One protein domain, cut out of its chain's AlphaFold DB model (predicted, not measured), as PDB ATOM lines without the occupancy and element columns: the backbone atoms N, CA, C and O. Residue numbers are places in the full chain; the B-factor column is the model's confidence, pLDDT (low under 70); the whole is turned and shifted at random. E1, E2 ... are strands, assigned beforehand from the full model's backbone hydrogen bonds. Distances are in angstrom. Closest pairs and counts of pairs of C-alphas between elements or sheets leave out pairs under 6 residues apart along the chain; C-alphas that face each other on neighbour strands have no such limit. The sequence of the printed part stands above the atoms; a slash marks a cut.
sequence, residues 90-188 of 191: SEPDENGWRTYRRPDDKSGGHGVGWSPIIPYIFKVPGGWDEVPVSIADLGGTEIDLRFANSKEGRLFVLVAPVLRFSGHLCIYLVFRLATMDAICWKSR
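This is residues 90 to 188 of the 191 residues of an uncharacterized protein of Colocasia esculenta (UniProt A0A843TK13). With little regular structure, two sheets stand partly face to face: meander E3 E4 E5, each strand the antiparallel neighbour of the one before, and smaller antiparallel E1 E2 E6. The printed part has 99 residues, 38 in strands E1 to E6, and no named helix: class all strand. It is compact, with radius of gyration of the C-alphas 14.1 A and spans 44 by 30 by 25 A.

E4, residues 153 to 162, runs 26.9 A from C-alpha 153 at (249.965, 92.451, 231.459); E3 is 143 to 149, E5 171 to 178. E1 is 97 to 101, E2 121 to 125, E6 184 to 186, ending at C-alpha (238.269, 110.707, 228.430).

Hairpin E3 and E4 has N 147 and O 155 within hydrogen-bond range at 2.9 A; hairpin E1 and E2, N 98 and O 124 at 2.8 A. E2 and E3 are apart.

Links E1 to E2 and E2 to E3 are long. pLDDT is under 70 in residues 105 to 117, 134 to 141 and 161 to 188.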
ATOM      1  N   SER A  90     251.743 112.168 234.470       83.81
ATOM      2  CA  SER A  90     251.703 112.936 235.718       83.81
ATOM      3  C   SER A  90     252.301 112.167 236.897       83.81
ATOM      4  O   SER A  90     252.444 110.941 236.875       83.81
ATOM      5  N   GLU A  91     252.592 112.904 237.969       84.25
ATOM      6  CA  GLU A  91     252.811 112.303 239.282       84.25
ATOM      7  C   GLU A  91     251.552 111.538 239.731       84.25
ATOM      8  O   GLU A  91     250.447 111.851 239.270       84.25
ATOM      9  N   PRO A  92     251.714 110.484 240.549       85.38
ATOM     10  CA  PRO A  92     250.583 109.737 241.072       85.38
ATOM     11  C   PRO A  92     249.731 110.607 242.009       85.38
ATOM     12  O   PRO A  92     250.257 111.226 242.929       85.38
ATOM     13  N   ASP A  93     248.419 110.599 241.778       86.25
ATOM     14  CA  ASP A  93     247.391 111.172 242.650       86.25
ATOM     15  C   ASP A  93     247.395 110.466 244.030       86.25
ATOM     16  O   ASP A  93     248.014 109.412 244.204       86.25
ATOM     17  N   GLU A  94     246.628 110.970 245.006       85.19
ATOM     18  CA  GLU A  94     246.493 110.384 246.361       85.19
ATOM     19  C   GLU A  94     246.089 108.896 246.349       85.19
ATOM     20  O   GLU A  94     246.481 108.112 247.211       85.19
ATOM     21  N   ASN A  95     245.336 108.487 245.328       83.31
ATOM     22  CA  ASN A  95     244.894 107.112 245.113       83.31
ATOM     23  C   ASN A  95     245.886 106.266 244.284       83.31
ATOM     24  O   ASN A  95     245.554 105.149 243.890       83.31
ATOM     25  N   GLY A  96     247.071 106.793 243.960       84.81
ATOM     26  CA  GLY A  96     248.106 106.116 243.175       84.81
ATOM     27  C   GLY A  96     247.880 106.110 241.658       84.81
ATOM     28  O   GLY A  96     248.597 105.412 240.944       84.81
ATOM     29  N   TRP A  97     246.903 106.865 241.149       86.50
ATOM     30  CA  TRP A  97     246.610 106.964 239.714       86.50
ATOM     31  C   TRP A  97     247.502 107.993 239.037       86.50
ATOM     32  O   TRP A  97     247.698 109.079 239.562       86.50
ATOM     33  N   ARG A  98     247.990 107.690 237.840       86.44
ATOM     34  CA  ARG A  98     248.755 108.620 237.008       86.44
ATOM     35  C   ARG A  98     247.936 108.987 235.785       86.44
ATOM     36  O   ARG A  98     247.341 108.125 235.140       86.44
ATOM     37  N   THR A  99     247.900 110.265 235.449       86.56
ATOM     38  CA  THR A  99     247.223 110.755 234.251       86.56
ATOM     39  C   THR A  99     248.236 110.838 233.119       86.56
ATOM     40  O   THR A  99     249.218 111.573 233.216       86.56
ATOM     41  N   TYR A 100     248.003 110.090 232.045       85.12
ATOM     42  CA  TYR A 100     248.743 110.237 230.802       85.12
ATOM     43  C   TYR A 100     248.039 111.259 229.915       85.12
ATOM     44  O   TYR A 100     246.879 111.074 229.537       85.12
ATOM     45  N   ARG A 101     248.754 112.323 229.560       84.69
ATOM     46  CA  ARG A 101     248.390 113.266 228.508       84.69
ATOM     47  C   ARG A 101     249.390 113.114 227.376       84.69
ATOM     48  O   ARG A 101     250.578 113.361 227.569       84.69
ATOM     49  N   ARG A 102     248.897 112.767 226.189       81.62
ATOM     50  CA  ARG A 102     249.736 112.730 224.992       81.62
ATOM     51  C   ARG A 102     250.350 114.121 224.752       81.62
ATOM     52  O   ARG A 102     249.590 115.087 224.698       81.62
ATOM     53  N   PRO A 103     251.681 114.248 224.618       78.94
ATOM     54  CA  PRO A 103     252.309 115.516 224.257       78.94
ATOM     55  C   PRO A 103     251.860 115.985 222.869       78.94
ATOM     56  O   PRO A 103     251.781 115.175 221.942       78.94
ATOM     57  N   ASP A 104     251.605 117.285 222.728       72.06
ATOM     58  CA  ASP A 104     251.090 117.876 221.485       72.06
ATOM     59  C   ASP A 104     252.127 117.789 220.340       72.06
ATOM     60  O   ASP A 104     251.769 117.519 219.196       72.06
ATOM     61  N   ASP A 105     253.423 117.866 220.665       67.38
ATOM     62  CA  ASP A 105     254.535 117.753 219.704       67.38
ATOM     63  C   ASP A 105     254.915 116.300 219.349       67.38
ATOM     64  O   ASP A 105     255.863 116.061 218.596       67.38
ATOM     65  N   LYS A 106     254.217 115.294 219.899       67.81
ATOM     66  CA  LYS A 106     254.509 113.888 219.589       67.81
ATOM     67  C   LYS A 106     253.973 113.564 218.194       67.81
ATOM     68  O   LYS A 106     252.769 113.378 218.007       67.81
ATOM     69  N   SER A 107     254.860 113.447 217.210       60.78
ATOM     70  CA  SER A 107     254.506 112.889 215.902       60.78
ATOM     71  C   SER A 107     254.065 111.431 216.052       60.78
ATOM     72  O   SER A 107     254.543 110.722 216.941       60.78
ATOM     73  N   GLY A 108     253.142 110.976 215.204       64.00
ATOM     74  CA  GLY A 108     252.760 109.567 215.158       64.00
ATOM     75  C   GLY A 108     253.940 108.635 214.891       64.00
ATOM     76  O   GLY A 108     254.972 109.047 214.356       64.00
ATOM     77  N   GLY A 109     253.779 107.361 215.256       62.62
ATOM     78  CA  GLY A 109     254.684 106.302 214.814       62.62
ATOM     79  C   GLY A 109     254.690 106.159 213.285       62.62
ATOM     80  O   GLY A 109     253.812 106.675 212.591       62.62
ATOM     81  N   HIS A 110     255.666 105.417 212.753       49.16
ATOM     82  CA  HIS A 110     255.933 105.283 211.310       49.16
ATOM     83  C   HIS A 110     254.728 104.821 210.458       49.16
ATOM     84  O   HIS A 110     254.737 105.041 209.251       49.16
ATOM     85  N   GLY A 111     253.677 104.238 211.055       50.44
ATOM     86  CA  GLY A 111     252.443 103.842 210.357       50.44
ATOM     87  C   GLY A 111     251.175 104.631 210.702       50.44
ATOM     88  O   GLY A 111     250.167 104.467 210.021       50.44
ATOM     89  N   VAL A 112     251.212 105.522 211.698       54.22
ATOM     90  CA  VAL A 112     250.077 106.403 212.047       54.22
ATOM     91  C   VAL A 112     250.068 107.670 211.172       54.22
ATOM     92  O   VAL A 112     249.055 108.362 211.038       54.22
ATOM     93  N   GLY A 113     251.193 107.937 210.502       57.41
ATOM     94  CA  GLY A 113     251.422 109.108 209.664       57.41
ATOM     95  C   GLY A 113     252.088 110.254 210.427       57.41
ATOM     96  O   GLY A 113     252.040 110.332 211.651       57.41
ATOM     97  N   TRP A 114     252.710 111.169 209.677       60.66
ATOM     98  CA  TRP A 114     253.308 112.410 210.201       60.66
ATOM     99  C   TRP A 114     252.266 113.486 210.524       60.66
ATOM    100  O   TRP A 114     252.611 114.596 210.925       60.66
ATOM    101  N   SER A 115     250.991 113.175 210.299       60.84
ATOM    102  CA  SER A 115     249.891 114.083 210.556       60.84
ATOM    103  C   SER A 115     249.700 114.283 212.061       60.84
ATOM    104  O   SER A 115     249.928 113.352 212.841       60.84
ATOM    105  N   PRO A 116     249.242 115.471 212.485       65.62
ATOM    106  CA  PRO A 116     248.825 115.695 213.860       65.62
ATOM    107  C   PRO A 116     247.779 114.655 214.282       65.62
ATOM    108  O   PRO A 116     246.743 114.497 213.634       65.62
ATOM    109  N   ILE A 117     248.065 113.928 215.360       69.94
ATOM    110  CA  ILE A 117     247.137 112.963 215.958       69.94
ATOM    111  C   ILE A 117     246.269 113.695 216.976       69.94
ATOM    112  O   ILE A 117     246.759 114.543 217.720       69.94
ATOM    113  N   ILE A 118     244.985 113.331 217.031       74.06
ATOM    114  CA  ILE A 118     244.024 113.885 217.990       74.06
ATOM    115  C   ILE A 118     244.553 113.668 219.422       74.06
ATOM    116  O   ILE A 118     244.807 112.520 219.806       74.06
ATOM    117  N   PRO A 119     244.710 114.733 220.227       78.94
ATOM    118  CA  PRO A 119     245.148 114.605 221.609       78.94
ATOM    119  C   PRO A 119     244.183 113.748 222.431       78.94
ATOM    120  O   PRO A 119     242.963 113.887 222.344       78.94
ATOM    121  N   TYR A 120     244.727 112.883 223.281       80.12
ATOM    122  CA  TYR A 120     243.944 112.066 224.199       80.12
ATOM    123  C   TYR A 120     244.560 112.060 225.598       80.12
ATOM    124  O   TYR A 120     245.764 112.281 225.781       80.12
ATOM    125  N   ILE A 121     243.706 111.820 226.595       83.75
ATOM    126  CA  ILE A 121     244.071 111.784 228.008       83.75
ATOM    127  C   ILE A 121     243.393 110.578 228.657       83.75
ATOM    128  O   ILE A 121     242.204 110.327 228.443       83.75
ATOM    129  N   PHE A 122     244.137 109.838 229.470       86.12
ATOM    130  CA  PHE A 122     243.587 108.724 230.239       86.12
ATOM    131  C   PHE A 122     244.336 108.518 231.551       86.12
ATOM    132  O   PHE A 122     245.455 109.000 231.720       86.12
ATOM    133  N   LYS A 123     243.711 107.815 232.498       86.25
ATOM    134  CA  LYS A 123     244.332 107.469 233.780       86.25
ATOM    135  C   LYS A 123     244.795 106.016 233.787       86.25
ATOM    136  O   LYS A 123     244.033 105.127 233.410       86.25
ATOM    137  N   VAL A 124     246.015 105.794 234.264       85.06
ATOM    138  CA  VAL A 124     246.598 104.473 234.527       85.06
ATOM    139  C   VAL A 124     246.864 104.307 236.019       85.06
ATOM    140  O   VAL A 124     247.246 105.277 236.677       85.06
ATOM    141  N   PRO A 125     246.669 103.113 236.587       85.88
ATOM    142  CA  PRO A 125     247.048 102.868 237.968       85.88
ATOM    143  C   PRO A 125     248.577 102.838 238.115       85.88
ATOM    144  O   PRO A 125     249.325 102.635 237.153       85.88
ATOM    145  N   GLY A 126     249.059 103.060 239.335       83.44
ATOM    146  CA  GLY A 126     250.481 102.979 239.658       83.44
ATOM    147  C   GLY A 126     251.061 101.586 239.385       83.44
ATOM    148  O   GLY A 126     250.381 100.575 239.541       83.44
ATOM    149  N   GLY A 127     252.333 101.532 238.981       84.25
ATOM    150  CA  GLY A 127     253.029 100.279 238.644       84.25
ATOM    151  C   GLY A 127     252.937  99.864 237.171       84.25
ATOM    152  O   GLY A 127     253.445  98.807 236.809       84.25
ATOM    153  N   TRP A 128     252.307 100.685 236.330       86.69
ATOM    154  CA  TRP A 128     252.387 100.574 234.876       86.69
ATOM    155  C   TRP A 128     253.487 101.490 234.336       86.69
ATOM    156  O   TRP A 128     253.451 102.703 234.563       86.69
ATOM    157  N   ASP A 129     254.426 100.907 233.596       85.12
ATOM    158  CA  ASP A 129     255.571 101.612 233.019       85.12
ATOM    159  C   ASP A 129     255.430 101.721 231.498       85.12
ATOM    160  O   ASP A 129     254.996 100.774 230.832       85.12
ATOM    161  N   GLU A 130     255.765 102.891 230.939       81.69
ATOM    162  CA  GLU A 130     255.757 103.093 229.488       81.69
ATOM    163  C   GLU A 130     256.890 102.279 228.861       81.69
ATOM    164  O   GLU A 130     258.055 102.384 229.248       81.69
ATOM    165  N   VAL A 131     256.540 101.466 227.870       82.00
ATOM    166  CA  VAL A 131     257.494 100.696 227.082       82.00
ATOM    167  C   VAL A 131     257.664 101.408 225.747       82.00
ATOM    168  O   VAL A 131     256.659 101.640 225.066       82.00
ATOM    169  N   PRO A 132     258.902 101.737 225.337       77.56
ATOM    170  CA  PRO A 132     259.131 102.376 224.052       77.56
ATOM    171  C   PRO A 132     258.575 101.500 222.929       77.56
ATOM    172  O   PRO A 132     258.766 100.282 222.913       77.56
ATOM    173  N   VAL A 133     257.871 102.136 221.999       74.19
ATOM    174  CA  VAL A 133     257.335 101.480 220.806       74.19
ATOM    175  C   VAL A 133     258.376 101.587 219.702       74.19
ATOM    176  O   VAL A 133     258.870 102.678 219.412       74.19
ATOM    177  N   SER A 134     258.714 100.458 219.089       69.62
ATOM    178  CA  SER A 134     259.611 100.397 217.940       69.62
ATOM    179  C   SER A 134     258.835 100.087 216.664       69.62
ATOM    180  O   SER A 134     257.877  99.321 216.673       69.62
ATOM    181  N   ILE A 135     259.313 100.605 215.530       64.25
ATOM    182  CA  ILE A 135     258.801 100.268 214.189       64.25
ATOM    183  C   ILE A 135     258.969  98.764 213.897       64.25
ATOM    184  O   ILE A 135     258.242  98.198 213.089       64.25
ATOM    185  N   ALA A 136     259.920  98.108 214.570       64.19
ATOM    186  CA  ALA A 136     260.166  96.675 214.442       64.19
ATOM    187  C   ALA A 136     259.217  95.802 215.285       64.19
ATOM    188  O   ALA A 136     259.247  94.579 215.160       64.19
ATOM    189  N   ASP A 137     258.398  96.395 216.160       68.50
ATOM    190  CA  ASP A 137     257.373  95.639 216.872       68.50
ATOM    191  C   ASP A 137     256.309  95.137 215.879       68.50
ATOM    192  O   ASP A 137     255.915  95.852 214.959       68.50
ATOM    193  N   LEU A 138     255.802  93.914 216.067       64.06
ATOM    194  CA  LEU A 138     254.675  93.403 215.275       64.06
ATOM    195  C   LEU A 138     253.444  94.298 215.522       64.06
ATOM    196  O   LEU A 138     252.930  94.332 216.639       64.06
ATOM    197  N   GLY A 139     253.005  95.043 214.501       65.31
ATOM    198  CA  GLY A 139     251.969  96.082 214.635       65.31
ATOM    199  C   GLY A 139     252.472  97.407 215.231       65.31
ATOM    200  O   GLY A 139     251.686  98.237 215.672       65.31
ATOM    201  N   GLY A 140     253.791  97.623 215.282       62.25
ATOM    202  CA  GLY A 140     254.424  98.864 215.749       62.25
ATOM    203  C   GLY A 140     254.108 100.082 214.880       62.25
ATOM    204  O   GLY A 140     254.332 101.216 215.295       62.25
ATOM    205  N   THR A 141     253.554  99.857 213.689       65.88
ATOM    206  CA  THR A 141     253.034 100.893 212.798       65.88
ATOM    207  C   THR A 141     251.799 101.583 213.369       65.88
ATOM    208  O   THR A 141     251.695 102.798 213.226       65.88
ATOM    209  N   GLU A 142     250.904 100.860 214.047       75.69
ATOM    210  CA  GLU A 142     249.639 101.400 214.568       75.69
ATOM    211  C   GLU A 142     249.683 101.733 216.068       75.69
ATOM    212  O   GLU A 142     248.748 102.335 216.593       75.69
ATOM    213  N   ILE A 143     250.735 101.342 216.791       77.19
ATOM    214  CA  ILE A 143     250.847 101.581 218.236       77.19
ATOM    215  C   ILE A 143     251.440 102.978 218.485       77.19
ATOM    216  O   ILE A 143     252.598 103.234 218.175       77.19
ATOM    217  N   ASP A 144     250.675 103.876 219.109       77.94
ATOM    218  CA  ASP A 144     251.170 105.200 219.534       77.94
ATOM    219  C   ASP A 144     251.797 105.157 220.938       77.94
ATOM    220  O   ASP A 144     252.699 105.939 221.261       77.94
ATOM    221  N   LEU A 145     251.330 104.236 221.785       81.25
ATOM    222  CA  LEU A 145     251.781 104.098 223.167       81.25
ATOM    223  C   LEU A 145     251.615 102.668 223.678       81.25
ATOM    224  O   LEU A 145     250.637 101.985 223.362       81.25
ATOM    225  N   ARG A 146     252.554 102.234 224.517       83.12
ATOM    226  CA  ARG A 146     252.532 100.927 225.169       83.12
ATOM    227  C   ARG A 146     252.852 101.097 226.647       83.12
ATOM    228  O   ARG A 146     253.854 101.711 226.987       83.12
ATOM    229  N   PHE A 147     252.040 100.497 227.507       85.06
ATOM    230  CA  PHE A 147     252.384 100.303 228.912       85.06
ATOM    231  C   PHE A 147     252.499  98.815 229.225       85.06
ATOM    232  O   PHE A 147     251.795  97.984 228.643       85.06
ATOM    233  N   ALA A 148     253.374  98.479 230.163       85.19
ATOM    234  CA  ALA A 148     253.500  97.134 230.693       85.19
ATOM    235  C   ALA A 148     253.479  97.151 232.220       85.19
ATOM    236  O   ALA A 148     254.002  98.058 232.862       85.19
ATOM    237  N   ASN A 149     252.885  96.108 232.781       86.44
ATOM    238  CA  ASN A 149     252.911  95.791 234.194       86.44
ATOM    239  C   ASN A 149     253.150  94.283 234.315       86.44
ATOM    240  O   ASN A 149     252.424  93.480 233.729       86.44
ATOM    241  N   SER A 150     254.169  93.873 235.071       85.38
ATOM    242  CA  SER A 150     254.545  92.457 235.184       85.38
ATOM    243  C   SER A 150     253.447  91.564 235.777       85.38
ATOM    244  O   SER A 150     253.492  90.354 235.582       85.38
ATOM    245  N   LYS A 151     252.480  92.138 236.503       85.00
ATOM    246  CA  LYS A 151     251.369  91.420 237.145       85.00
ATOM    247  C   LYS A 151     250.086  91.456 236.316       85.00
ATOM    248  O   LYS A 151     249.361  90.469 236.288       85.00
ATOM    249  N   GLU A 152     249.807  92.581 235.662       82.44
ATOM    250  CA  GLU A 152     248.514  92.848 235.007       82.44
ATOM    251  C   GLU A 152     248.565  92.729 233.472       82.44
ATOM    252  O   GLU A 152     247.531  92.628 232.812       82.44
ATOM    253  N   GLY A 153     249.764  92.685 232.885       86.56
ATOM    254  CA  GLY A 153     249.965  92.451 231.459       86.56
ATOM    255  C   GLY A 153     250.390  93.700 230.692       86.56
ATOM    256  O   GLY A 153     251.313  94.411 231.086       86.56
ATOM    257  N   ARG A 154     249.792  93.914 229.515       84.62
ATOM    258  CA  ARG A 154     250.184  94.979 228.581       84.62
ATOM    259  C   ARG A 154     248.972  95.766 228.104       84.62
ATOM    260  O   ARG A 154     247.907  95.200 227.870       84.62
ATOM    261  N   LEU A 155     249.176  97.064 227.937       83.19
ATOM    262  CA  LEU A 155     248.213  98.014 227.408       83.19
ATOM    263  C   LEU A 155     248.793  98.623 226.140       83.19
ATOM    264  O   LEU A 155     249.932  99.091 226.142       83.19
ATOM    265  N   PHE A 156     247.984  98.671 225.091       81.44
ATOM    266  CA  PHE A 156     248.339  99.337 223.847       81.44
ATOM    267  C   PHE A 156     247.307 100.409 223.532       81.44
ATOM    268  O   PHE A 156     246.101 100.163 223.619       81.44
ATOM    269  N   VAL A 157     247.804 101.578 223.145       80.38
ATOM    270  CA  VAL A 157     247.009 102.621 222.511       80.38
ATOM    271  C   VAL A 157     247.272 102.517 221.021       80.38
ATOM    272  O   VAL A 157     248.353 102.865 220.541       80.38
ATOM    273  N   LEU A 158     246.291 101.978 220.305       78.56
ATOM    274  CA  LEU A 158     246.354 101.863 218.856       78.56
ATOM    275  C   LEU A 158     245.714 103.087 218.232       78.56
ATOM    276  O   LEU A 158     244.595 103.436 218.595       78.56
ATOM    277  N   VAL A 159     246.405 103.701 217.287       75.75
ATOM    278  CA  VAL A 159     245.937 104.858 216.540       75.75
ATOM    279  C   VAL A 159     245.954 104.453 215.076       75.75
ATOM    280  O   VAL A 159     247.003 104.391 214.443       75.75
ATOM    281  N   ALA A 160     244.780 104.130 214.543       72.75
ATOM    282  CA  ALA A 160     244.627 103.712 213.155       72.75
ATOM    283  C   ALA A 160     243.665 104.655 212.420       72.75
ATOM    284  O   ALA A 160     242.655 105.068 213.006       72.75
ATOM    285  N   PRO A 161     243.944 105.002 211.150       66.81
ATOM    286  CA  PRO A 161     243.009 105.766 210.341       66.81
ATOM    287  C   PRO A 161     241.746 104.933 210.103       66.81
ATOM    288  O   PRO A 161     241.804 103.836 209.545       66.81
ATOM    289  N   VAL A 162     240.586 105.453 210.502       62.34
ATOM    290  CA  VAL A 162     239.300 104.866 210.119       62.34
ATOM    291  C   VAL A 162     238.819 105.568 208.860       62.34
ATOM    292  O   VAL A 162     238.478 106.751 208.885       62.34
ATOM    293  N   LEU A 163     238.757 104.826 207.754       57.78
ATOM    294  CA  LEU A 163     238.029 105.250 206.563       57.78
ATOM    295  C   LEU A 163     236.542 105.355 206.923       57.78
ATOM    296  O   LEU A 163     235.821 104.358 206.941       57.78
ATOM    297  N   ARG A 164     236.071 106.566 207.231       47.81
ATOM    298  CA  ARG A 164     234.643 106.878 207.179       47.81
ATOM    299  C   ARG A 164     234.333 107.410 205.790       47.81
ATOM    300  O   ARG A 164     235.004 108.307 205.291       47.81
ATOM    301  N   PHE A 165     233.352 106.793 205.142       41.03
ATOM    302  CA  PHE A 165     232.889 107.149 203.807       41.03
ATOM    303  C   PHE A 165     232.180 108.514 203.816       41.03
ATOM    304  O   PHE A 165     230.960 108.572 203.779       41.03
ATOM    305  N   SER A 166     232.937 109.605 203.896       45.50
ATOM    306  CA  SER A 166     232.572 110.963 203.464       45.50
ATOM    307  C   SER A 166     233.736 111.894 203.812       45.50
ATOM    308  O   SER A 166     234.272 111.856 204.914       45.50
ATOM    309  N   GLY A 167     234.217 112.640 202.818       49.44
ATOM    310  CA  GLY A 167     235.552 113.229 202.817       49.44
ATOM    311  C   GLY A 167     235.869 114.218 203.947       49.44
ATOM    312  O   GLY A 167     234.994 114.846 204.530       49.44
ATOM    313  N   HIS A 168     237.183 114.401 204.117       48.91
ATOM    314  CA  HIS A 168     237.891 115.473 204.833       48.91
ATOM    315  C   HIS A 168     238.254 115.280 206.313       48.91
ATOM    316  O   HIS A 168     238.969 116.126 206.841       48.91
ATOM    317  N   LEU A 169     237.938 114.149 206.957       48.19
ATOM    318  CA  LEU A 169     238.509 113.848 208.278       48.19
ATOM    319  C   LEU A 169     238.905 112.372 208.406       48.19
ATOM    320  O   LEU A 169     238.057 111.500 208.588       48.19
ATOM    321  N   CYS A 170     240.211 112.082 208.338       46.69
ATOM    322  CA  CYS A 170     240.733 110.822 208.868       46.69
ATOM    323  C   CYS A 170     240.592 110.878 210.388       46.69
ATOM    324  O   CYS A 170     241.406 111.484 211.079       46.69
ATOM    325  N   ILE A 171     239.522 110.284 210.908       51.00
ATOM    326  CA  ILE A 171     239.366 110.107 212.345       51.00
ATOM    327  C   ILE A 171     240.283 108.952 212.728       51.00
ATOM    328  O   ILE A 171     240.084 107.815 212.291       51.00
ATOM    329  N   TYR A 172     241.298 109.246 213.529       54.97
ATOM    330  CA  TYR A 172     242.063 108.204 214.186       54.97
ATOM    331  C   TYR A 172     241.213 107.615 215.303       54.97
ATOM    332  O   TYR A 172     240.779 108.342 216.200       54.97
ATOM    333  N   LEU A 173     240.948 106.310 215.249       54.31
ATOM    334  CA  LEU A 173     240.250 105.649 216.342       54.31
ATOM    335  C   LEU A 173     241.265 105.089 217.318       54.31
ATOM    336  O   LEU A 173     242.139 104.310 216.939       54.31
ATOM    337  N   VAL A 174     241.132 105.518 218.570       58.12
ATOM    338  CA  VAL A 174     241.976 105.039 219.647       58.12
ATOM    339  C   VAL A 174     241.378 103.758 220.209       58.12
ATOM    340  O   VAL A 174     240.388 103.799 220.942       58.12
ATOM    341  N   PHE A 175     241.942 102.611 219.834       53.62
ATOM    342  CA  PHE A 175     241.509 101.323 220.372       53.62
ATOM    343  C   PHE A 175     242.315 100.956 221.615       53.62
ATOM    344  O   PHE A 175     243.547 101.007 221.624       53.62
ATOM    345  N   ARG A 176     241.588 100.519 222.647       56.84
ATOM    346  CA  ARG A 176     242.134  99.861 223.832       56.84
ATOM    347  C   ARG A 176     242.209  98.361 223.566       56.84
ATOM    348  O   ARG A 176     241.176  97.706 223.461       56.84
ATOM    349  N   LEU A 177     243.419  97.814 223.549       54.34
ATOM    350  CA  LEU A 177     243.637  96.396 223.821       54.34
ATOM    351  C   LEU A 177     244.289  96.302 225.197       54.34
ATOM    352  O   LEU A 177     245.475  96.584 225.359       54.34
ATOM    353  N   ALA A 178     243.475  95.972 226.193       51.34
ATOM    354  CA  ALA A 178     243.924  95.684 227.544       51.34
ATOM    355  C   ALA A 178     243.318  94.352 227.968       51.34
ATOM    356  O   ALA A 178     242.111  94.145 227.843       51.34
ATOM    357  N   THR A 179     244.142  93.468 228.509       47.59
ATOM    358  CA  THR A 179     243.658  92.433 229.416       47.59
ATOM    359  C   THR A 179     243.332  93.123 230.750       47.59
ATOM    360  O   THR A 179     244.257  93.517 231.446       47.59
ATOM    361  N   MET A 180     242.038  93.284 231.076       46.69
ATOM    362  CA  MET A 180     241.431  93.818 232.328       46.69
ATOM    363  C   MET A 180     240.981  95.297 232.404       46.69
ATOM    364  O   MET A 180     241.471  96.183 231.702       46.69
ATOM    365  N   ASP A 181     240.014  95.511 233.315       52.62
ATOM    366  CA  ASP A 181     239.025  96.598 233.481       52.62
ATOM    367  C   ASP A 181     239.519  97.938 234.078       52.62
ATOM    368  O   ASP A 181     238.729  98.854 234.283       52.62
ATOM    369  N   ALA A 182     240.817  98.132 234.311       55.75
ATOM    370  CA  ALA A 182     241.309  99.174 235.229       55.75
ATOM    371  C   ALA A 182     241.621 100.572 234.632       55.75
ATOM    372  O   ALA A 182     242.422 101.302 235.207       55.75
ATOM    373  N   ILE A 183     241.052 100.978 233.489       63.12
ATOM    374  CA  ILE A 183     241.448 102.236 232.810       63.12
ATOM    375  C   ILE A 183     240.254 103.167 232.617       63.12
ATOM    376  O   ILE A 183     239.257 102.790 232.000       63.12
ATOM    377  N   CYS A 184     240.397 104.406 233.096       64.12
ATOM    378  CA  CYS A 184     239.437 105.490 232.897       64.12
ATOM    379  C   CYS A 184     239.878 106.366 231.711       64.12
ATOM    380  O   CYS A 184     240.956 106.967 231.740       64.12
ATOM    381  N   TRP A 185     239.050 106.420 230.663       60.50
ATOM    382  CA  TRP A 185     239.322 107.142 229.416       60.50
ATOM    383  C   TRP A 185     238.449 108.393 229.290       60.50
ATOM    384  O   TRP A 185     237.249 108.334 229.557       60.50
ATOM    385  N   LYS A 186     239.025 109.507 228.818       57.59
ATOM    386  CA  LYS A 186     238.269 110.707 228.430       57.59
ATOM    387  C   LYS A 186     238.799 111.245 227.098       57.59
ATOM    388  O   LYS A 186     239.840 111.891 227.049       57.59
ATOM    389  N   SER A 187     238.075 110.991 226.008       52.78
ATOM    390  CA  SER A 187     238.345 111.623 224.712       52.78
ATOM    391  C   SER A 187     237.842 113.065 224.745       52.78
ATOM    392  O   SER A 187     236.646 113.289 224.920       52.78
ATOM    393  N   ARG A 188     238.739 114.044 224.593       50.31
ATOM    394  CA  ARG A 188     238.353 115.444 224.387       50.31
ATOM    395  C   ARG A 188     238.020 115.615 222.903       50.31
ATOM    396  O   ARG A 188     238.927 115.772 222.096       50.31
TER     397      ARG A 188